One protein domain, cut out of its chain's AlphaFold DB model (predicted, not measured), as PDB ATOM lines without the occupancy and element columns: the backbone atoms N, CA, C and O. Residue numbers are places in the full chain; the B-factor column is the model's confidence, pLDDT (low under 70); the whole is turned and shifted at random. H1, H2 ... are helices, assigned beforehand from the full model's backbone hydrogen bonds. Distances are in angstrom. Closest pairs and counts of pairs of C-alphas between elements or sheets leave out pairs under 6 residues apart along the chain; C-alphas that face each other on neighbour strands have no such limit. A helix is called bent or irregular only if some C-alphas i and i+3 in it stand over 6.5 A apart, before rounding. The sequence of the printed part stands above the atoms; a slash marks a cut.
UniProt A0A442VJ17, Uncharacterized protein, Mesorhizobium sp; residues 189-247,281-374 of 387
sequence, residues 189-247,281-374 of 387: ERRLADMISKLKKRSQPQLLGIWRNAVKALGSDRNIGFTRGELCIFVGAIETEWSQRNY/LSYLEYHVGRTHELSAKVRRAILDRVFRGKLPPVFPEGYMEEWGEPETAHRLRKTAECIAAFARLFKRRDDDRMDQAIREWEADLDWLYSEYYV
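Overview. This is residues 189 to 247 and 281 to 374 of the 387 residues of an uncharacterized protein of Mesorhizobium sp (UniProt A0A442VJ17). Two helical hairpins, H6 with H7, the longest helix, and H2 with H3, stand on either side of the shorter helix H4, which lies in the middle of the domain and joins the two. H1 packs on the far side of the H2 and H3 hairpin, next to H3, at one end of the longest axis, while the tight turn between H6 and H7 is at the other end; the short H5 sits at one side, clear of the other helices. The printed part has 153 residues with seven named helices in the order H1 to H7 and no named strand, and its class is all helix. It is compact, with a radius of gyration of the C-alphas of 16.2 A, and its C-alphas span 52 by 38 by 30 A.

Along the chain. H7, the longest helix, has residues 352 to 373 and measures 30.7 A from first to last C-alpha; C-alpha 352 is at (-31.914, 0.726, -4.890) and C-alpha 373 at (-52.012, 23.862, -6.749). H7 is irregular: C-alphas 353 and 356 are 7.1 A apart, against about 5 A in a regular helix. H6, residues 329 to 347, is 26.7 A long. H4, residues 296 to 308, is 17.9 A long and begins with C-alpha 296 at (-35.054, 18.941, -13.499). H2 has residues 204 to 218 and a length of 20.9 A, and H3 has residues 228 to 245 and a length of 26.1 A. H1, residues 189 to 197, is 12.1 A long and begins with C-alpha 189 at (-39.880, 36.370, -37.162). H5, residues 317 to 321, is 6.1 A long.

Arrangement. H6 and H7 form a helical hairpin and touch at a shallow tilt of 18 degrees, opposite ways, with the C-alphas of Ala 343 and Ile 358 closest at 5.2 A. H4 is the hub, touching three helices. It touches H7 at a steep tilt of 47 degrees, the same way, through residues 296 to 300 of H4 and 360 to 367 of H7 alone; the closest C-alphas are those of Arg 300 and Asp 364, 6.8 A apart. It touches H6 at a steep tilt of 39 degrees, opposite ways, through residues 303 to 307 of H4 and 331 to 335 of H6 alone, with C-alphas of Phe 307 and Arg 331 closest at 6.1 A. Residues 298 to 302 of H4 touch residues 215 to 218 of H2 at a steep tilt of 56 degrees, opposite ways, where the C-alphas of Lys 216 and Val 298 are closest at 5.8 A. H3 and H4 are near each other, with 5 pairs of C-alphas within 10 A. H2 and H3 form the second helical hairpin and touch at a shallow tilt of 22 degrees, opposite ways; their closest C-alphas, of Trp 211 and Val 235, are 6.0 A apart. H1 touches residues 230 to 238 of H3 at a shallow tilt of 18 degrees, the same way, with the C-alphas of Ile 196 and Ala 237 closest at 6.5 A. H1 and H2 are apart, and H5 touches no helix. In H1, H2, H3, H4, H5 and H6 every O i to N i+4 pair is within hydrogen-bond range; in H7 16 of 18 are.

Size, cuts and confidence. The two C-alphas farthest apart are those of Arg 190 and Asp 350, 53.5 A. Residues 248 to 280 are not printed, and the C-alphas of Tyr 247 and Leu 281 are 22.8 A apart across this cut, which falls in the link from H3 to H4. Of the links that are printed whole, H6 to H7 is tight and the others are short. Residues 281 to 295 hold no named element. The mean pLDDT of the printed part is 82.7; residues 189, 221 to 224, 246 to 247, 291 to 292, 350 and 373 to 374 are under 70.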
ATOM      1  N   GLU A 189     -38.428  36.384 -36.931       69.44
ATOM      2  CA  GLU A 189     -39.880  36.370 -37.162       69.44
ATOM      3  C   GLU A 189     -40.258  35.725 -38.499       69.44
ATOM      4  O   GLU A 189     -41.117  34.847 -38.537       69.44
ATOM      5  N   ARG A 190     -39.578  36.083 -39.601       78.94
ATOM      6  CA  ARG A 190     -39.840  35.468 -40.919       78.94
ATOM      7  C   ARG A 190     -39.516  33.979 -40.926       78.94
ATOM      8  O   ARG A 190     -40.273  33.181 -41.474       78.94
ATOM      9  N   ARG A 191     -38.401  33.599 -40.298       82.44
ATOM     10  CA  ARG A 191     -37.993  32.198 -40.157       82.44
ATOM     11  C   ARG A 191     -38.978  31.411 -39.289       82.44
ATOM     12  O   ARG A 191     -39.329  30.288 -39.637       82.44
ATOM     13  N   LEU A 192     -39.435  31.997 -38.185       85.38
ATOM     14  CA  LEU A 192     -40.424  31.416 -37.284       85.38
ATOM     15  C   LEU A 192     -41.771  31.241 -37.996       85.38
ATOM     16  O   LEU A 192     -42.341  30.156 -37.946       85.38
ATOM     17  N   ALA A 193     -42.240  32.259 -38.718       85.56
ATOM     18  CA  ALA A 193     -43.470  32.199 -39.504       85.56
ATOM     19  C   ALA A 193     -43.408  31.112 -40.592       85.56
ATOM     20  O   ALA A 193     -44.341  30.321 -40.728       85.56
ATOM     21  N   ASP A 194     -42.287  31.004 -41.315       87.69
ATOM     22  CA  ASP A 194     -42.062  29.932 -42.291       87.69
ATOM     23  C   ASP A 194     -42.092  28.543 -41.626       87.69
ATOM     24  O   ASP A 194     -42.760  27.630 -42.117       87.69
ATOM     25  N   MET A 195     -41.451  28.380 -40.464       87.44
ATOM     26  CA  MET A 195     -41.499  27.127 -39.705       87.44
ATOM     27  C   MET A 195     -42.917  26.777 -39.234       87.44
ATOM     28  O   MET A 195     -43.320  25.622 -39.381       87.44
ATOM     29  N   ILE A 196     -43.682  27.751 -38.727       89.19
ATOM     30  CA  ILE A 196     -45.081  27.570 -38.307       89.19
ATOM     31  C   ILE A 196     -45.948  27.155 -39.501       89.19
ATOM     32  O   ILE A 196     -46.715  26.198 -39.404       89.19
ATOM     33  N   SER A 197     -45.774  27.797 -40.660       88.88
ATOM     34  CA  SER A 197     -46.537  27.477 -41.876       88.88
ATOM     35  C   SER A 197     -46.350  26.023 -42.337       88.88
ATOM     36  O   SER A 197     -47.256  25.412 -42.906       88.88
ATOM     37  N   LYS A 198     -45.180  25.437 -42.053       90.00
ATOM     38  CA  LYS A 198     -44.831  24.063 -42.430       90.00
ATOM     39  C   LYS A 198     -45.397  23.012 -41.476       90.00
ATOM     40  O   LYS A 198     -45.388  21.843 -41.858       90.00
ATOM     41  N   LEU A 199     -45.891  23.378 -40.285       88.12
ATOM     42  CA  LEU A 199     -46.393  22.421 -39.284       88.12
ATOM     43  C   LEU A 199     -47.543  21.564 -39.831       88.12
ATOM     44  O   LEU A 199     -47.508  20.344 -39.683       88.12
ATOM     45  N   LYS A 200     -48.467  22.170 -40.588       84.56
ATOM     46  CA  LYS A 200     -49.595  21.486 -41.248       84.56
ATOM     47  C   LYS A 200     -49.182  20.327 -42.156       84.56
ATOM     48  O   LYS A 200     -49.922  19.369 -42.319       84.56
ATOM     49  N   LYS A 201     -47.977  20.390 -42.735       84.94
ATOM     50  CA  LYS A 201     -47.447  19.367 -43.654       84.94
ATOM     51  C   LYS A 201     -46.666  18.256 -42.942       84.94
ATOM     52  O   LYS A 201     -46.171  17.347 -43.601       84.94
ATOM     53  N   ARG A 202     -46.476  18.344 -41.621       80.56
ATOM     54  CA  ARG A 202     -45.691  17.374 -40.838       80.56
ATOM     55  C   ARG A 202     -46.566  16.241 -40.318       80.56
ATOM     56  O   ARG A 202     -47.706  16.471 -39.918       80.56
ATOM     57  N   SER A 203     -46.012  15.033 -40.251       78.00
ATOM     58  CA  SER A 203     -46.667  13.906 -39.575       78.00
ATOM     59  C   SER A 203     -46.662  14.083 -38.051       78.00
ATOM     60  O   SER A 203     -45.867  14.854 -37.510       78.00
ATOM     61  N   GLN A 204     -47.530  13.357 -37.341       76.56
ATOM     62  CA  GLN A 204     -47.613  13.430 -35.878       76.56
ATOM     63  C   GLN A 204     -46.271  13.108 -35.174       76.56
ATOM     64  O   GLN A 204     -45.857  13.899 -34.325       76.56
ATOM     65  N   PRO A 205     -45.503  12.069 -35.576       71.88
ATOM     66  CA  PRO A 205     -44.172  11.819 -35.010       71.88
ATOM     67  C   PRO A 205     -43.160  12.940 -35.287       71.88
ATOM     68  O   PRO A 205     -42.310  13.246 -34.452       71.88
ATOM     69  N   GLN A 206     -43.248  13.590 -36.453       75.62
ATOM     70  CA  GLN A 206     -42.384  14.728 -36.778       75.62
ATOM     71  C   GLN A 206     -42.713  15.941 -35.906       75.62
ATOM     72  O   GLN A 206     -41.793  16.596 -35.417       75.62
ATOM     73  N   LEU A 207     -44.001  16.228 -35.684       79.75
ATOM     74  CA  LEU A 207     -44.427  17.290 -34.773       79.75
ATOM     75  C   LEU A 207     -43.929  17.040 -33.350       79.75
ATOM     76  O   LEU A 207     -43.375  17.959 -32.752       79.75
ATOM     77  N   LEU A 208     -44.042  15.807 -32.846       76.31
ATOM     78  CA  LEU A 208     -43.513  15.430 -31.533       76.31
ATOM     79  C   LEU A 208     -42.000  15.676 -31.442       76.31
ATOM     80  O   LEU A 208     -41.530  16.318 -30.504       76.31
ATOM     81  N   GLY A 209     -41.233  15.227 -32.440       76.31
ATOM     82  CA  GLY A 209     -39.783  15.433 -32.468       76.31
ATOM     83  C   GLY A 209     -39.387  16.915 -32.471       76.31
ATOM     84  O   GLY A 209     -38.435  17.306 -31.789       76.31
ATOM     85  N   ILE A 210     -40.133  17.750 -33.203       85.88
ATOM     86  CA  ILE A 210     -39.927  19.203 -33.257       85.88
ATOM     87  C   ILE A 210     -40.292  19.852 -31.915       85.88
ATOM     88  O   ILE A 210     -39.483  20.607 -31.368       85.88
ATOM     89  N   TRP A 211     -41.468  19.531 -31.369       90.00
ATOM     90  CA  TRP A 211     -41.948  20.025 -30.076       90.00
ATOM     91  C   TRP A 211     -40.950  19.707 -28.965       90.00
ATOM     92  O   TRP A 211     -40.497  20.601 -28.254       90.00
ATOM     93  N   ARG A 212     -40.496  18.454 -28.899       85.31
ATOM     94  CA  ARG A 212     -39.500  17.987 -27.934       85.31
ATOM     95  C   ARG A 212     -38.228  18.822 -27.977       85.31
ATOM     96  O   ARG A 212     -37.713  19.232 -26.938       85.31
ATOM     97  N   ASN A 213     -37.686  19.044 -29.171       86.75
ATOM     98  CA  ASN A 213     -36.450  19.805 -29.328       86.75
ATOM     99  C   ASN A 213     -36.638  21.259 -28.868       86.75
ATOM    100  O   ASN A 213     -35.753  21.808 -28.209       86.75
ATOM    101  N   ALA A 214     -37.799  21.856 -29.149       87.31
ATOM    102  CA  ALA A 214     -38.140  23.202 -28.699       87.31
ATOM    103  C   ALA A 214     -38.305  23.282 -27.169       87.31
ATOM    104  O   ALA A 214     -37.753  24.186 -26.541       87.31
ATOM    105  N   VAL A 215     -38.970  22.309 -26.539       85.50
ATOM    106  CA  VAL A 215     -39.117  22.239 -25.073       85.50
ATOM    107  C   VAL A 215     -37.770  22.002 -24.382       85.50
ATOM    108  O   VAL A 215     -37.447  22.683 -23.407       85.50
ATOM    109  N   LYS A 216     -36.921  21.114 -24.919       84.75
ATOM    110  CA  LYS A 216     -35.545  20.917 -24.423       84.75
ATOM    111  C   LYS A 216     -34.735  22.214 -24.501       84.75
ATOM    112  O   LYS A 216     -33.970  22.513 -23.582       84.75
ATOM    113  N   ALA A 217     -34.922  23.011 -25.550       84.44
ATOM    114  CA  ALA A 217     -34.287  24.316 -25.669       84.44
ATOM    115  C   ALA A 217     -34.855  25.365 -24.698       84.44
ATOM    116  O   ALA A 217     -34.091  26.142 -24.145       84.44
ATOM    117  N   LEU A 218     -36.159  25.352 -24.398       83.50
ATOM    118  CA  LEU A 218     -36.739  26.195 -23.340       83.50
ATOM    119  C   LEU A 218     -36.189  25.849 -21.947       83.50
ATOM    120  O   LEU A 218     -36.059  26.721 -21.082       83.50
ATOM    121  N   GLY A 219     -35.892  24.568 -21.721       75.88
ATOM    122  CA  GLY A 219     -35.352  24.047 -20.469       75.88
ATOM    123  C   GLY A 219     -33.829  24.137 -20.335       75.88
ATOM    124  O   GLY A 219     -33.310  23.874 -19.253       75.88
ATOM    125  N   SER A 220     -33.088  24.513 -21.378       74.38
ATOM    126  CA  SER A 220     -31.622  24.590 -21.352       74.38
ATOM    127  C   SER A 220     -31.132  25.990 -21.712       74.38
ATOM    128  O   SER A 220     -31.755  26.688 -22.497       74.38
ATOM    129  N   ASP A 221     -29.987  26.415 -21.172       64.00
ATOM    130  CA  ASP A 221     -29.391  27.719 -21.524       64.00
ATOM    131  C   ASP A 221     -28.614  27.654 -22.858       64.00
ATOM    132  O   ASP A 221     -27.698  28.435 -23.116       64.00
ATOM    133  N   ARG A 222     -28.951  26.682 -23.718       63.09
ATOM    134  CA  ARG A 222     -28.307  26.486 -25.017       63.09
ATOM    135  C   ARG A 222     -28.810  27.540 -25.997       63.09
ATOM    136  O   ARG A 222     -30.004  27.640 -26.262       63.09
ATOM    137  N   ASN A 223     -27.880  28.277 -26.594       62.91
ATOM    138  CA  ASN A 223     -28.188  29.204 -27.674       62.91
ATOM    139  C   ASN A 223     -28.459  28.423 -28.970       62.91
ATOM    140  O   ASN A 223     -27.528  28.000 -29.650       62.91
ATOM    141  N   ILE A 224     -29.735  28.222 -29.295       67.00
ATOM    142  CA  ILE A 224     -30.179  27.570 -30.537       67.00
ATOM    143  C   ILE A 224     -30.634  28.572 -31.611       67.00
ATOM    144  O   ILE A 224     -31.355  28.211 -32.540       67.00
ATOM    145  N   GLY A 225     -30.232  29.841 -31.490       71.94
ATOM    146  CA  GLY A 225     -30.582  30.892 -32.449       71.94
ATOM    147  C   GLY A 225     -32.026  31.401 -32.358       71.94
ATOM    148  O   GLY A 225     -32.411  32.226 -33.181       71.94
ATOM    149  N   PHE A 226     -32.794  30.950 -31.362       75.75
ATOM    150  CA  PHE A 226     -34.120  31.470 -31.024       75.75
ATOM    151  C   PHE A 226     -34.137  32.011 -29.595       75.75
ATOM    152  O   PHE A 226     -33.503  31.451 -28.696       75.75
ATOM    153  N   THR A 227     -34.888  33.087 -29.377       82.38
ATOM    154  CA  THR A 227     -35.175  33.606 -28.040       82.38
ATOM    155  C   THR A 227     -36.169  32.697 -27.314       82.38
ATOM    156  O   THR A 227     -36.932  31.944 -27.923       82.38
ATOM    157  N   ARG A 228     -36.211  32.786 -25.979       79.62
ATOM    158  CA  ARG A 228     -37.196  32.050 -25.169       79.62
ATOM    159  C   ARG A 228     -38.639  32.378 -25.583       79.62
ATOM    160  O   ARG A 228     -39.471  31.479 -25.613       79.62
ATOM    161  N   GLY A 229     -38.921  33.639 -25.925       79.75
ATOM    162  CA  GLY A 229     -40.242  34.075 -26.394       79.75
ATOM    163  C   GLY A 229     -40.628  33.448 -27.734       79.75
ATOM    164  O   GLY A 229     -41.721  32.905 -27.863       79.75
ATOM    165  N   GLU A 230     -39.706  33.430 -28.699       83.44
ATOM    166  CA  GLU A 230     -39.911  32.791 -30.008       83.44
ATOM    167  C   GLU A 230     -40.174  31.287 -29.875       83.44
ATOM    168  O   GLU A 230     -41.073  30.754 -30.522       83.44
ATOM    169  N   LEU A 231     -39.442  30.603 -28.990       85.69
ATOM    170  CA  LEU A 231     -39.674  29.186 -28.703       85.69
ATOM    171  C   LEU A 231     -41.040  28.943 -28.056       85.69
ATOM    172  O   LEU A 231     -41.699  27.966 -28.402       85.69
ATOM    173  N   CYS A 232     -41.497  29.825 -27.162       83.81
ATOM    174  CA  CYS A 232     -42.843  29.729 -26.596       83.81
ATOM    175  C   CYS A 232     -43.929  29.866 -27.669       83.81
ATOM    176  O   CYS A 232     -44.873  29.078 -27.662       83.81
ATOM    177  N   ILE A 233     -43.777  30.819 -28.596       86.25
ATOM    178  CA  ILE A 233     -44.696  31.000 -29.731       86.25
ATOM    179  C   ILE A 233     -44.684  29.752 -30.617       86.25
ATOM    180  O   ILE A 233     -45.741  29.241 -30.986       86.25
ATOM    181  N   PHE A 234     -43.497  29.223 -30.926       88.88
ATOM    182  CA  PHE A 234     -43.363  28.047 -31.778       88.88
ATOM    183  C   PHE A 234     -44.004  26.797 -31.165       88.88
ATOM    184  O   PHE A 234     -44.735  26.084 -31.848       88.88
ATOM    185  N   VAL A 235     -43.775  26.553 -29.872       88.69
ATOM    186  CA  VAL A 235     -44.400  25.444 -29.136       88.69
ATOM    187  C   VAL A 235     -45.923  25.595 -29.120       88.69
ATOM    188  O   VAL A 235     -46.622  24.642 -29.455       88.69
ATOM    189  N   GLY A 236     -46.439  26.796 -28.837       86.19
ATOM    190  CA  GLY A 236     -47.881  27.062 -28.860       86.19
ATOM    191  C   GLY A 236     -48.518  26.848 -30.238       86.19
ATOM    192  O   GLY A 236     -49.647  26.367 -30.332       86.19
ATOM    193  N   ALA A 237     -47.790  27.128 -31.323       88.06
ATOM    194  CA  ALA A 237     -48.255  26.840 -32.678       88.06
ATOM    195  C   ALA A 237     -48.366  25.328 -32.951       88.06
ATOM    196  O   ALA A 237     -49.329  24.896 -33.581       88.06
ATOM    197  N   ILE A 238     -47.428  24.518 -32.446       88.75
ATOM    198  CA  ILE A 238     -47.495  23.049 -32.547       88.75
ATOM    199  C   ILE A 238     -48.672  22.499 -31.730       88.75
ATOM    200  O   ILE A 238     -49.421  21.659 -32.219       88.75
ATOM    201  N   GLU A 239     -48.875  23.009 -30.517       87.19
ATOM    202  CA  GLU A 239     -49.997  22.623 -29.648       87.19
ATOM    203  C   GLU A 239     -51.353  23.012 -30.261       87.19
ATOM    204  O   GLU A 239     -52.328  22.264 -30.182       87.19
ATOM    205  N   THR A 240     -51.416  24.160 -30.939       86.25
ATOM    206  CA  THR A 240     -52.604  24.587 -31.692       86.25
ATOM    207  C   THR A 240     -52.878  23.661 -32.874       86.25
ATOM    208  O   THR A 240     -54.024  23.274 -33.099       86.25
ATOM    209  N   GLU A 241     -51.832  23.276 -33.606       86.06
ATOM    210  CA  GLU A 241     -51.920  22.332 -34.720       86.06
ATOM    211  C   GLU A 241     -52.442  20.959 -34.261       86.06
ATOM    212  O   GLU A 241     -53.280  20.368 -34.938       86.06
ATOM    213  N   TRP A 242     -52.034  20.469 -33.086       83.69
ATOM    214  CA  TRP A 242     -52.589  19.234 -32.518       83.69
ATOM    215  C   TRP A 242     -54.098  19.310 -32.286       83.69
ATOM    216  O   TRP A 242     -54.806  18.365 -32.621       83.69
ATOM    217  N   SER A 243     -54.620  20.440 -31.800       78.56
ATOM    218  CA  SER A 243     -56.075  20.606 -31.683       78.56
ATOM    219  C   SER A 243     -56.800  20.664 -33.016       78.56
ATOM    220  O   SER A 243     -57.924  20.188 -33.096       78.56
ATOM    221  N   GLN A 244     -56.190  21.242 -34.050       80.06
ATOM    222  CA  GLN A 244     -56.808  21.280 -35.379       80.06
ATOM    223  C   GLN A 244     -56.919  19.877 -35.986       80.06
ATOM    224  O   GLN A 244     -57.877  19.590 -36.695       80.06
ATOM    225  N   ARG A 245     -55.978  18.982 -35.661       73.81
ATOM    226  CA  ARG A 245     -55.996  17.573 -36.086       73.81
ATOM    227  C   ARG A 245     -56.999  16.711 -35.330       73.81
ATOM    228  O   ARG A 245     -57.372  15.663 -35.838       73.81
ATOM    229  N   ASN A 246     -57.457  17.163 -34.162       58.69
ATOM    230  CA  ASN A 246     -58.481  16.485 -33.367       58.69
ATOM    231  C   ASN A 246     -59.877  16.503 -34.037       58.69
ATOM    232  O   ASN A 246     -60.807  15.927 -33.494       58.69
ATOM    233  N   TYR A 247     -60.022  17.160 -35.201       47.88
ATOM    234  CA  TYR A 247     -61.274  17.287 -35.961       47.88
ATOM    235  C   TYR A 247     -61.281  16.551 -37.316       47.88
ATOM    236  O   TYR A 247     -62.174  16.789 -38.126       47.88
ATOM    237  N   LEU A 281     -47.284  10.663 -20.595       90.88
ATOM    238  CA  LEU A 281     -46.028  11.218 -20.080       90.88
ATOM    239  C   LEU A 281     -44.806  10.587 -20.757       90.88
ATOM    240  O   LEU A 281     -43.900  11.314 -21.147       90.88
ATOM    241  N   SER A 282     -44.803   9.268 -20.958       88.06
ATOM    242  CA  SER A 282     -43.730   8.588 -21.697       88.06
ATOM    243  C   SER A 282     -43.710   9.022 -23.163       88.06
ATOM    244  O   SER A 282     -42.643   9.346 -23.674       88.06
ATOM    245  N   TYR A 283     -44.884   9.161 -23.790       86.56
ATOM    246  CA  TYR A 283     -45.000   9.649 -25.167       86.56
ATOM    247  C   TYR A 283     -44.413  11.059 -25.343       86.56
ATOM    248  O   TYR A 283     -43.766  11.361 -26.343       86.56
ATOM    249  N   LEU A 284     -44.592  11.933 -24.347       89.06
ATOM    250  CA  LEU A 284     -43.989  13.272 -24.300       89.06
ATOM    251  C   LEU A 284     -42.526  13.271 -23.816       89.06
ATOM    252  O   LEU A 284     -41.960  14.331 -23.540       89.06
ATOM    253  N   GLU A 285     -41.909  12.094 -23.723       88.94
ATOM    254  CA  GLU A 285     -40.557  11.839 -23.224       88.94
ATOM    255  C   GLU A 285     -40.293  12.355 -21.808       88.94
ATOM    256  O   GLU A 285     -39.162  12.697 -21.452       88.94
ATOM    257  N   TYR A 286     -41.320  12.417 -20.967       91.94
ATOM    258  CA  TYR A 286     -41.109  12.595 -19.542       91.94
ATOM    259  C   TYR A 286     -40.548  11.299 -18.949       91.94
ATOM    260  O   TYR A 286     -41.259  10.313 -18.740       91.94
ATOM    261  N   HIS A 287     -39.255  11.333 -18.637       89.25
ATOM    262  CA  HIS A 287     -38.542  10.256 -17.966       89.25
ATOM    263  C   HIS A 287     -37.734  10.793 -16.779       89.25
ATOM    264  O   HIS A 287     -37.327  11.957 -16.747       89.25
ATOM    265  N   VAL A 288     -37.496   9.917 -15.807       87.50
ATOM    266  CA  VAL A 288     -36.678  10.166 -14.615       87.50
ATOM    267  C   VAL A 288     -35.664   9.037 -14.439       87.50
ATOM    268  O   VAL A 288     -35.779   7.971 -15.050       87.50
ATOM    269  N   GLY A 289     -34.710   9.238 -13.539       84.94
ATOM    270  CA  GLY A 289     -33.694   8.255 -13.204       84.94
ATOM    271  C   GLY A 289     -32.520   8.245 -14.181       84.94
ATOM    272  O   GLY A 289     -32.399   9.068 -15.084       84.94
ATOM    273  N   ARG A 290     -31.607   7.293 -13.971       74.31
ATOM    274  CA  ARG A 290     -30.283   7.276 -14.622       74.31
ATOM    275  C   ARG A 290     -30.310   6.909 -16.104       74.31
ATOM    276  O   ARG A 290     -29.374   7.228 -16.820       74.31
ATOM    277  N   THR A 291     -31.357   6.226 -16.557       69.12
ATOM    278  CA  THR A 291     -31.448   5.719 -17.935       69.12
ATOM    279  C   THR A 291     -31.718   6.833 -18.948       69.12
ATOM    280  O   THR A 291     -31.277   6.752 -20.090       69.12
ATOM    281  N   HIS A 292     -32.417   7.889 -18.529       64.56
ATOM    282  CA  HIS A 292     -32.781   9.021 -19.373       64.56
ATOM    283  C   HIS A 292     -32.439  10.306 -18.619       64.56
ATOM    284  O   HIS A 292     -33.260  10.830 -17.870       64.56
ATOM    285  N   GLU A 293     -31.207  10.795 -18.786       71.06
ATOM    286  CA  GLU A 293     -30.683  11.972 -18.080       71.06
ATOM    287  C   GLU A 293     -31.382  13.274 -18.521       71.06
ATOM    288  O   GLU A 293     -30.844  14.095 -19.269       71.06
ATOM    289  N   LEU A 294     -32.613  13.488 -18.055       85.69
ATOM    290  CA  LEU A 294     -33.314  14.759 -18.173       85.69
ATOM    291  C   LEU A 294     -33.057  15.599 -16.929       85.69
ATOM    292  O   LEU A 294     -33.340  15.185 -15.803       85.69
ATOM    293  N   SER A 295     -32.567  16.823 -17.129       89.25
ATOM    294  CA  SER A 295     -32.417  17.777 -16.031       89.25
ATOM    295  C   SER A 295     -33.782  18.149 -15.447       89.25
ATOM    296  O   SER A 295     -34.786  18.197 -16.163       89.25
ATOM    297  N   ALA A 296     -33.821  18.503 -14.158       89.94
ATOM    298  CA  ALA A 296     -35.054  18.941 -13.499       89.94
ATOM    299  C   ALA A 296     -35.739  20.102 -14.247       89.94
ATOM    300  O   ALA A 296     -36.961  20.145 -14.345       89.94
ATOM    301  N   LYS A 297     -34.958  21.017 -14.839       88.69
ATOM    302  CA  LYS A 297     -35.479  22.144 -15.629       88.69
ATOM    303  C   LYS A 297     -36.201  21.675 -16.898       88.69
ATOM    304  O   LYS A 297     -37.244  22.227 -17.230       88.69
ATOM    305  N   VAL A 298     -35.687  20.650 -17.583       89.38
ATOM    306  CA  VAL A 298     -36.338  20.072 -18.771       89.38
ATOM    307  C   VAL A 298     -37.579  19.276 -18.380       89.38
ATOM    308  O   VAL A 298     -38.624  19.467 -18.991       89.38
ATOM    309  N   ARG A 299     -37.503  18.446 -17.333       94.50
ATOM    310  CA  ARG A 299     -38.659  17.681 -16.843       94.50
ATOM    311  C   ARG A 299     -39.824  18.589 -16.453       94.50
ATOM    312  O   ARG A 299     -40.942  18.385 -16.909       94.50
ATOM    313  N   ARG A 300     -39.546  19.652 -15.697       94.12
ATOM    314  CA  ARG A 300     -40.552  20.650 -15.304       94.12
ATOM    315  C   ARG A 300     -41.079  21.452 -16.490       94.12
ATOM    316  O   ARG A 300     -42.255  21.777 -16.505       94.12
ATOM    317  N   ALA A 301     -40.257  21.715 -17.509       90.69
ATOM    318  CA  ALA A 301     -40.738  22.327 -18.748       90.69
ATOM    319  C   ALA A 301     -41.701  21.406 -19.517       90.69
ATOM    320  O   ALA A 301     -42.684  21.891 -20.065       90.69
ATOM    321  N   ILE A 302     -41.457  20.089 -19.535       93.12
ATOM    322  CA  ILE A 302     -42.402  19.115 -20.104       93.12
ATOM    323  C   ILE A 302     -43.710  19.133 -19.303       93.12
ATOM    324  O   ILE A 302     -44.777  19.260 -19.893       93.12
ATOM    325  N   LEU A 303     -43.636  19.073 -17.971       94.19
ATOM    326  CA  LEU A 303     -44.819  19.079 -17.100       94.19
ATOM    327  C   LEU A 303     -45.622  20.390 -17.168       94.19
ATOM    328  O   LEU A 303     -46.849  20.336 -17.188       94.19
ATOM    329  N   ASP A 304     -44.962  21.547 -17.277       92.81
ATOM    330  CA  ASP A 304     -45.620  22.839 -17.537       92.81
ATOM    331  C   ASP A 304     -46.434  22.782 -18.834       92.81
ATOM    332  O   ASP A 304     -47.583  23.214 -18.864       92.81
ATOM    333  N   ARG A 305     -45.885  22.167 -19.889       92.56
ATOM    334  CA  ARG A 305     -46.598  21.989 -21.161       92.56
ATOM    335  C   ARG A 305     -47.690  20.933 -21.109       92.56
ATOM    336  O   ARG A 305     -48.709  21.120 -21.755       92.56
ATOM    337  N   VAL A 306     -47.539  19.883 -20.308       93.81
ATOM    338  CA  VAL A 306     -48.637  18.937 -20.053       93.81
ATOM    339  C   VAL A 306     -49.811  19.649 -19.380       93.81
ATOM    340  O   VAL A 306     -50.962  19.411 -19.738       93.81
ATOM    341  N   PHE A 307     -49.535  20.540 -18.425       89.56
ATOM    342  CA  PHE A 307     -50.577  21.269 -17.714       89.56
ATOM    343  C   PHE A 307     -51.212  22.376 -18.566       89.56
ATOM    344  O   PHE A 307     -52.435  22.432 -18.672       89.56
ATOM    345  N   ARG A 308     -50.399  23.249 -19.171       87.38
ATOM    346  CA  ARG A 308     -50.865  24.456 -19.876       87.38
ATOM    347  C   ARG A 308     -51.155  24.254 -21.358       87.38
ATOM    348  O   ARG A 308     -51.916  25.014 -21.949       87.38
ATOM    349  N   GLY A 309     -50.499  23.277 -21.970       86.25
ATOM    350  CA  GLY A 309     -50.577  23.002 -23.394       86.25
ATOM    351  C   GLY A 309     -51.687  22.019 -23.745       86.25
ATOM    352  O   GLY A 309     -52.272  21.334 -22.901       86.25
ATOM    353  N   LYS A 310     -51.967  21.941 -25.042       88.94
ATOM    354  CA  LYS A 310     -52.832  20.912 -25.622       88.94
ATOM    355  C   LYS A 310     -52.025  19.638 -25.826       88.94
ATOM    356  O   LYS A 310     -50.874  19.696 -26.251       88.94
ATOM    357  N   LEU A 311     -52.627  18.497 -25.507       90.44
ATOM    358  CA  LEU A 311     -51.967  17.205 -25.644       90.44
ATOM    359  C   LEU A 311     -52.093  16.673 -27.080       90.44
ATOM    360  O   LEU A 311     -53.089  16.953 -27.752       90.44
ATOM    361  N   PRO A 312     -51.106  15.904 -27.566       86.19
ATOM    362  CA  PRO A 312     -51.190  15.264 -28.872       86.19
ATOM    363  C   PRO A 312     -52.336  14.228 -28.896       86.19
ATOM    364  O   PRO A 312     -52.399  13.397 -27.988       86.19
ATOM    365  N   PRO A 313     -53.210  14.218 -29.922       85.00
ATOM    366  CA  PRO A 313     -54.331  13.278 -30.023       85.00
ATOM    367  C   PRO A 313     -53.851  11.920 -30.553       85.00
ATOM    368  O   PRO A 313     -54.087  11.547 -31.698       85.00
ATOM    369  N   VAL A 314     -53.053  11.222 -29.747       81.56
ATOM    370  CA  VAL A 314     -52.352   9.980 -30.142       81.56
ATOM    371  C   VAL A 314     -52.899   8.741 -29.443       81.56
ATOM    372  O   VAL A 314     -52.459   7.629 -29.723       81.56
ATOM    373  N   PHE A 315     -53.859   8.937 -28.545       82.19
ATOM    374  CA  PHE A 315     -54.562   7.890 -27.818       82.19
ATOM    375  C   PHE A 315     -56.073   8.006 -28.071       82.19
ATOM    376  O   PHE A 315     -56.521   9.072 -28.501       82.19
ATOM    377  N   PRO A 316     -56.857   6.942 -27.808       81.75
ATOM    378  CA  PRO A 316     -58.313   6.971 -27.951       81.75
ATOM    379  C   PRO A 316     -58.964   8.104 -27.146       81.75
ATOM    380  O   PRO A 316     -58.458   8.482 -26.090       81.75
ATOM    381  N   GLU A 317     -60.107   8.604 -27.616       78.44
ATOM    382  CA  GLU A 317     -60.802   9.761 -27.030       78.44
ATOM    383  C   GLU A 317     -61.064   9.600 -25.531       78.44
ATOM    384  O   GLU A 317     -60.628  10.446 -24.756       78.44
ATOM    385  N   GLY A 318     -61.627   8.467 -25.101       80.56
ATOM    386  CA  GLY A 318     -61.877   8.212 -23.679       80.56
ATOM    387  C   GLY A 318     -60.615   8.285 -22.808       80.56
ATOM    388  O   GLY A 318     -60.666   8.789 -21.692       80.56
ATOM    389  N   TYR A 319     -59.448   7.881 -23.327       82.00
ATOM    390  CA  TYR A 319     -58.177   8.065 -22.612       82.00
ATOM    391  C   TYR A 319     -57.772   9.541 -22.554       82.00
ATOM    392  O   TYR A 319     -57.254  10.007 -21.539       82.00
ATOM    393  N   MET A 320     -57.975  10.285 -23.642       85.62
ATOM    394  CA  MET A 320     -57.647  11.711 -23.721       85.62
ATOM    395  C   MET A 320     -58.550  12.559 -22.813       85.62
ATOM    396  O   MET A 320     -58.061  13.509 -22.196       85.62
ATOM    397  N   GLU A 321     -59.822  12.182 -22.661       87.25
ATOM    398  CA  GLU A 321     -60.780  12.804 -21.741       87.25
ATOM    399  C   GLU A 321     -60.313  12.741 -20.282       87.25
ATOM    400  O   GLU A 321     -60.455  13.725 -19.556       87.25
ATOM    401  N   GLU A 322     -59.666  11.646 -19.860       87.12
ATOM    402  CA  GLU A 322     -59.103  11.513 -18.504       87.12
ATOM    403  C   GLU A 322     -58.029  12.559 -18.187       87.12
ATOM    404  O   GLU A 322     -57.675  12.771 -17.024       87.12
ATOM    405  N   TRP A 323     -57.442  13.174 -19.212       89.00
ATOM    406  CA  TRP A 323     -56.487  14.248 -19.017       89.00
ATOM    407  C   TRP A 323     -57.169  15.617 -18.916       89.00
ATOM    408  O   TRP A 323     -56.527  16.549 -18.434       89.00
ATOM    409  N   GLY A 324     -58.430  15.772 -19.324       87.31
ATOM    410  CA  GLY A 324     -59.192  17.023 -19.261       87.31
ATOM    411  C   GLY A 324     -58.695  18.127 -20.200       87.31
ATOM    412  O   GLY A 324     -57.894  17.894 -21.103       87.31
ATOM    413  N   GLU A 325     -59.154  19.357 -19.977       85.25
ATOM    414  CA  GLU A 325     -58.709  20.538 -20.731       85.25
ATOM    415  C   GLU A 325     -57.450  21.177 -20.107       85.25
ATOM    416  O   GLU A 325     -57.196  20.994 -18.909       85.25
ATOM    417  N   PRO A 326     -56.642  21.927 -20.881       88.06
ATOM    418  CA  PRO A 326     -55.479  22.643 -20.358       88.06
ATOM    419  C   PRO A 326     -55.825  23.593 -19.203       88.06
ATOM    420  O   PRO A 326     -56.913  24.156 -19.147       88.06
ATOM    421  N   GLU A 327     -54.881  23.765 -18.280       81.19
ATOM    422  CA  GLU A 327     -54.968  24.650 -17.106       81.19
ATOM    423  C   GLU A 327     -56.145  24.364 -16.153       81.19
ATOM    424  O   GLU A 327     -56.505  25.192 -15.316       81.19
ATOM    425  N   THR A 328     -56.725  23.163 -16.219       79.88
ATOM    426  CA  THR A 328     -57.825  22.757 -15.338       79.88
ATOM    427  C   THR A 328     -57.360  21.938 -14.137       79.88
ATOM    428  O   THR A 328     -56.344  21.237 -14.168       79.88
ATOM    429  N   ALA A 329     -58.179  21.936 -13.081       73.50
ATOM    430  CA  ALA A 329     -57.992  21.055 -11.928       73.50
ATOM    431  C   ALA A 329     -57.911  19.575 -12.340       73.50
ATOM    432  O   ALA A 329     -57.146  18.811 -11.757       73.50
ATOM    433  N   HIS A 330     -58.685  19.179 -13.359       80.88
ATOM    434  CA  HIS A 330     -58.705  17.815 -13.877       80.88
ATOM    435  C   HIS A 330     -57.349  17.429 -14.486       80.88
ATOM    436  O   HIS A 330     -56.782  16.406 -14.102       80.88
ATOM    437  N   ARG A 331     -56.775  18.292 -15.340       89.38
ATOM    438  CA  ARG A 331     -55.438  18.101 -15.928       89.38
ATOM    439  C   ARG A 331     -54.343  18.027 -14.874       89.38
ATOM    440  O   ARG A 331     -53.495  17.131 -14.930       89.38
ATOM    441  N   LEU A 332     -54.355  18.944 -13.904       82.06
ATOM    442  CA  LEU A 332     -53.371  18.938 -12.821       82.06
ATOM    443  C   LEU A 332     -53.469  17.654 -11.994       82.06
ATOM    444  O   LEU A 332     -52.451  17.015 -11.728       82.06
ATOM    445  N   ARG A 333     -54.693  17.252 -11.632       80.50
ATOM    446  CA  ARG A 333     -54.946  16.031 -10.864       80.50
ATOM    447  C   ARG A 333     -54.457  14.797 -11.614       80.50
ATOM    448  O   ARG A 333     -53.682  14.040 -11.040       80.50
ATOM    449  N   LYS A 334     -54.819  14.631 -12.891       90.38
ATOM    450  CA  LYS A 334     -54.381  13.484 -13.700       90.38
ATOM    451  C   LYS A 334     -52.858  13.403 -13.792       90.38
ATOM    452  O   LYS A 334     -52.276  12.336 -13.607       90.38
ATOM    453  N   THR A 335     -52.206  14.543 -14.021       89.06
ATOM    454  CA  THR A 335     -50.741  14.628 -14.104       89.06
ATOM    455  C   THR A 335     -50.093  14.216 -12.778       89.06
ATOM    456  O   THR A 335     -49.189  13.378 -12.763       89.06
ATOM    457  N   ALA A 336     -50.587  14.745 -11.654       85.38
ATOM    458  CA  ALA A 336     -50.068  14.427 -10.327       85.38
ATOM    459  C   ALA A 336     -50.337  12.962  -9.929       85.38
ATOM    460  O   ALA A 336     -49.468  12.301  -9.358       85.38
ATOM    461  N   GLU A 337     -51.507  12.414 -10.257       84.81
ATOM    462  CA  GLU A 337     -51.851  11.014  -9.993       84.81
ATOM    463  C   GLU A 337     -50.936  10.046 -10.745       84.81
ATOM    464  O   GLU A 337     -50.452   9.090 -10.136       84.81
ATOM    465  N   CYS A 338     -50.642  10.319 -12.023       88.69
ATOM    466  CA  CYS A 338     -49.698   9.537 -12.820       88.69
ATOM    467  C   CYS A 338     -48.307   9.499 -12.166       88.69
ATOM    468  O   CYS A 338     -47.769   8.419 -11.918       88.69
ATOM    469  N   ILE A 339     -47.746  10.662 -11.811       89.44
ATOM    470  CA  ILE A 339     -46.411  10.742 -11.195       89.44
ATOM    471  C   ILE A 339     -46.396  10.048  -9.824       89.44
ATOM    472  O   ILE A 339     -45.484   9.277  -9.517       89.44
ATOM    473  N   ALA A 340     -47.429  10.259  -9.006       80.75
ATOM    474  CA  ALA A 340     -47.528   9.623  -7.697       80.75
ATOM    475  C   ALA A 340     -47.684   8.099  -7.806       80.75
ATOM    476  O   ALA A 340     -47.124   7.363  -6.989       80.75
ATOM    477  N   ALA A 341     -48.415   7.611  -8.812       81.56
ATOM    478  CA  ALA A 341     -48.536   6.187  -9.095       81.56
ATOM    479  C   ALA A 341     -47.186   5.570  -9.476       81.56
ATOM    480  O   ALA A 341     -46.857   4.505  -8.950       81.56
ATOM    481  N   PHE A 342     -46.377   6.253 -10.294       85.44
ATOM    482  CA  PHE A 342     -45.017   5.808 -10.604       85.44
ATOM    483  C   PHE A 342     -44.167   5.715  -9.332       85.44
ATOM    484  O   PHE A 342     -43.660   4.639  -9.013       85.44
ATOM    485  N   ALA A 343     -44.108   6.775  -8.522       82.50
ATOM    486  CA  ALA A 343     -43.343   6.761  -7.275       82.50
ATOM    487  C   ALA A 343     -43.761   5.611  -6.336       82.50
ATOM    488  O   ALA A 343     -42.907   4.886  -5.825       82.50
ATOM    489  N   ARG A 344     -45.071   5.380  -6.148       82.19
ATOM    490  CA  ARG A 344     -45.576   4.272  -5.315       82.19
ATOM    491  C   ARG A 344     -45.213   2.900  -5.878       82.19
ATOM    492  O   ARG A 344     -44.813   2.023  -5.113       82.19
ATOM    493  N   LEU A 345     -45.366   2.702  -7.189       80.44
ATOM    494  CA  LEU A 345     -45.082   1.425  -7.844       80.44
ATOM    495  C   LEU A 345     -43.621   1.015  -7.644       80.44
ATOM    496  O   LEU A 345     -43.347  -0.136  -7.315       80.44
ATOM    497  N   PHE A 346     -42.694   1.957  -7.812       80.69
ATOM    498  CA  PHE A 346     -41.267   1.669  -7.711       80.69
ATOM    499  C   PHE A 346     -40.769   1.568  -6.265       80.69
ATOM    500  O   PHE A 346     -39.919   0.726  -5.999       80.69
ATOM    501  N   LYS A 347     -41.371   2.286  -5.305       77.56
ATOM    502  CA  LYS A 347     -41.108   2.064  -3.867       77.56
ATOM    503  C   LYS A 347     -41.431   0.641  -3.409       77.56
ATOM    504  O   LYS A 347     -40.751   0.108  -2.545       77.56
ATOM    505  N   ARG A 348     -42.459   0.009  -3.986       76.12
ATOM    506  CA  ARG A 348     -42.851  -1.373  -3.650       76.12
ATOM    507  C   ARG A 348     -41.894  -2.436  -4.192       76.12
ATOM    508  O   ARG A 348     -41.972  -3.578  -3.756       76.12
ATOM    509  N   ARG A 349     -41.056  -2.090  -5.171       74.88
ATOM    510  CA  ARG A 349     -40.130  -3.036  -5.808       74.88
ATOM    511  C   ARG A 349     -38.824  -3.223  -5.032       74.88
ATOM    512  O   ARG A 349     -38.129  -4.179  -5.347       74.88
ATOM    513  N   ASP A 350     -38.535  -2.360  -4.052       65.38
ATOM    514  CA  ASP A 350     -37.343  -2.424  -3.187       65.38
ATOM    515  C   ASP A 350     -36.036  -2.628  -3.988       65.38
ATOM    516  O   ASP A 350     -35.250  -3.537  -3.732       65.38
ATOM    517  N   ASP A 351     -35.850  -1.824  -5.046       75.62
ATOM    518  CA  ASP A 351     -34.639  -1.824  -5.880       75.62
ATOM    519  C   ASP A 351     -33.935  -0.469  -5.754       75.62
ATOM    520  O   ASP A 351     -34.420   0.537  -6.282       75.62
ATOM    521  N   ASP A 352     -32.763  -0.457  -5.111       77.69
ATOM    522  CA  ASP A 352     -31.914   0.726  -4.890       77.69
ATOM    523  C   ASP A 352     -31.608   1.507  -6.183       77.69
ATOM    524  O   ASP A 352     -31.329   2.710  -6.169       77.69
ATOM    525  N   ARG A 353     -31.674   0.853  -7.354       78.62
ATOM    526  CA  ARG A 353     -31.477   1.518  -8.655       78.62
ATOM    527  C   ARG A 353     -32.579   2.530  -8.973       78.62
ATOM    528  O   ARG A 353     -32.369   3.399  -9.822       78.62
ATOM    529  N   MET A 354     -33.723   2.441  -8.299       82.31
ATOM    530  CA  MET A 354     -34.903   3.280  -8.522       82.31
ATOM    531  C   MET A 354     -34.978   4.479  -7.575       82.31
ATOM    532  O   MET A 354     -35.763   5.390  -7.825       82.31
ATOM    533  N   ASP A 355     -34.119   4.555  -6.558       85.94
ATOM    534  CA  ASP A 355     -34.098   5.648  -5.578       85.94
ATOM    535  C   ASP A 355     -34.016   7.034  -6.214       85.94
ATOM    536  O   ASP A 355     -34.670   7.984  -5.780       85.94
ATOM    537  N   GLN A 356     -33.198   7.171  -7.260       87.50
ATOM    538  CA  GLN A 356     -33.075   8.438  -7.969       87.50
ATOM    539  C   GLN A 356     -34.369   8.806  -8.698       87.50
ATOM    540  O   GLN A 356     -34.808   9.946  -8.590       87.50
ATOM    541  N   ALA A 357     -34.983   7.851  -9.399       87.62
ATOM    542  CA  ALA A 357     -36.250   8.065 -10.090       87.62
ATOM    543  C   ALA A 357     -37.361   8.456  -9.103       87.62
ATOM    544  O   ALA A 357     -38.093   9.410  -9.347       87.62
ATOM    545  N   ILE A 358     -37.424   7.782  -7.949       86.81
ATOM    546  CA  ILE A 358     -38.371   8.084  -6.868       86.81
ATOM    547  C   ILE A 358     -38.183   9.517  -6.364       86.81
ATOM    548  O   ILE A 358     -39.152  10.273  -6.334       86.81
ATOM    549  N   ARG A 359     -36.946   9.921  -6.044       87.94
ATOM    550  CA  ARG A 359     -36.646  11.300  -5.617       87.94
ATOM    551  C   ARG A 359     -37.015  12.335  -6.678       87.94
ATOM    552  O   ARG A 359     -37.493  13.412  -6.340       87.94
ATOM    553  N   GLU A 360     -36.772  12.034  -7.949       89.81
ATOM    554  CA  GLU A 360     -37.085  12.941  -9.051       89.81
ATOM    555  C   GLU A 360     -38.595  13.091  -9.268       89.81
ATOM    556  O   GLU A 360     -39.057  14.222  -9.407       89.81
ATOM    557  N   TRP A 361     -39.372  12.003  -9.211       92.06
ATOM    558  CA  TRP A 361     -40.840  12.068  -9.241       92.06
ATOM    559  C   TRP A 361     -41.408  12.865  -8.066       92.06
ATOM    560  O   TRP A 361     -42.307  13.680  -8.258       92.06
ATOM    561  N   GLU A 362     -40.888  12.660  -6.854       89.00
ATOM    562  CA  GLU A 362     -41.327  13.403  -5.668       89.00
ATOM    563  C   GLU A 362     -40.998  14.895  -5.772       89.00
ATOM    564  O   GLU A 362     -41.865  15.732  -5.538       89.00
ATOM    565  N   ALA A 363     -39.790  15.240  -6.224       87.88
ATOM    566  CA  ALA A 363     -39.399  16.631  -6.436       87.88
ATOM    567  C   ALA A 363     -40.207  17.325  -7.548       87.88
ATOM    568  O   ALA A 363     -40.402  18.543  -7.502       87.88
ATOM    569  N   ASP A 364     -40.639  16.583  -8.568       91.06
ATOM    570  CA  ASP A 364     -41.495  17.105  -9.634       91.06
ATOM    571  C   ASP A 364     -42.956  17.266  -9.152       91.06
ATOM    572  O   ASP A 364     -43.605  18.249  -9.512       91.06
ATOM    573  N   LEU A 365     -43.453  16.377  -8.277       86.44
ATOM    574  CA  LEU A 365     -44.751  16.527  -7.599       86.44
ATOM    575  C   LEU A 365     -44.793  17.735  -6.666       86.44
ATOM    576  O   LEU A 365     -45.758  18.497  -6.705       86.44
ATOM    577  N   ASP A 366     -43.757  17.926  -5.850       79.94
ATOM    578  CA  ASP A 366     -43.650  19.087  -4.963       79.94
ATOM    579  C   ASP A 366     -43.628  20.389  -5.770       79.94
ATOM    580  O   ASP A 366     -44.277  21.372  -5.406       79.94
ATOM    581  N   TRP A 367     -42.929  20.384  -6.910       90.88
ATOM    582  CA  TRP A 367     -42.923  21.518  -7.825       90.88
ATOM    583  C   TRP A 367     -44.324  21.799  -8.394       90.88
ATOM    584  O   TRP A 367     -44.790  22.930  -8.267       90.88
ATOM    585  N   LEU A 368     -45.031  20.787  -8.921       80.19
ATOM    586  CA  LEU A 368     -46.412  20.932  -9.415       80.19
ATOM    587  C   LEU A 368     -47.365  21.474  -8.338       80.19
ATOM    588  O   LEU A 368     -48.213  22.318  -8.632       80.19
ATOM    589  N   TYR A 369     -47.212  21.011  -7.093       72.12
ATOM    590  CA  TYR A 369     -47.994  21.496  -5.958       72.12
ATOM    591  C   TYR A 369     -47.748  22.989  -5.717       72.12
ATOM    592  O   TYR A 369     -48.690  23.778  -5.643       72.12
ATOM    593  N   SER A 370     -46.476  23.383  -5.624       72.75
ATOM    594  CA  SER A 370     -46.094  24.769  -5.349       72.75
ATOM    595  C   SER A 370     -46.468  25.742  -6.469       72.75
ATOM    596  O   SER A 370     -46.855  26.868  -6.173       72.75
ATOM    597  N   GLU A 371     -46.370  25.308  -7.728       81.31
ATOM    598  CA  GLU A 371     -46.530  26.171  -8.901       81.31
ATOM    599  C   GLU A 371     -48.000  26.343  -9.304       81.31
ATOM    600  O   GLU A 371     -48.410  27.446  -9.655       81.31
ATOM    601  N   TYR A 372     -48.802  25.270  -9.253       76.12
ATOM    602  CA  TYR A 372     -50.165  25.291  -9.796       76.12
ATOM    603  C   TYR A 372     -51.257  24.981  -8.785       76.12
ATOM    604  O   TYR A 372     -52.399  25.344  -9.032       76.12
ATOM    605  N   TYR A 373     -50.967  24.281  -7.684       64.00
ATOM    606  CA  TYR A 373     -52.012  23.862  -6.749       64.00
ATOM    607  C   TYR A 373     -52.275  24.906  -5.657       64.00
ATOM    608  O   TYR A 373     -53.427  25.284  -5.422       64.00
ATOM    609  N   VAL A 374     -51.216  25.379  -4.987       66.38
ATOM    610  CA  VAL A 374     -51.322  26.301  -3.845       66.38
ATOM    611  C   VAL A 374     -52.030  27.593  -4.259       66.38
ATOM    612  O   VAL A 374     -51.531  28.352  -5.079       66.38
TER     613      VAL A 374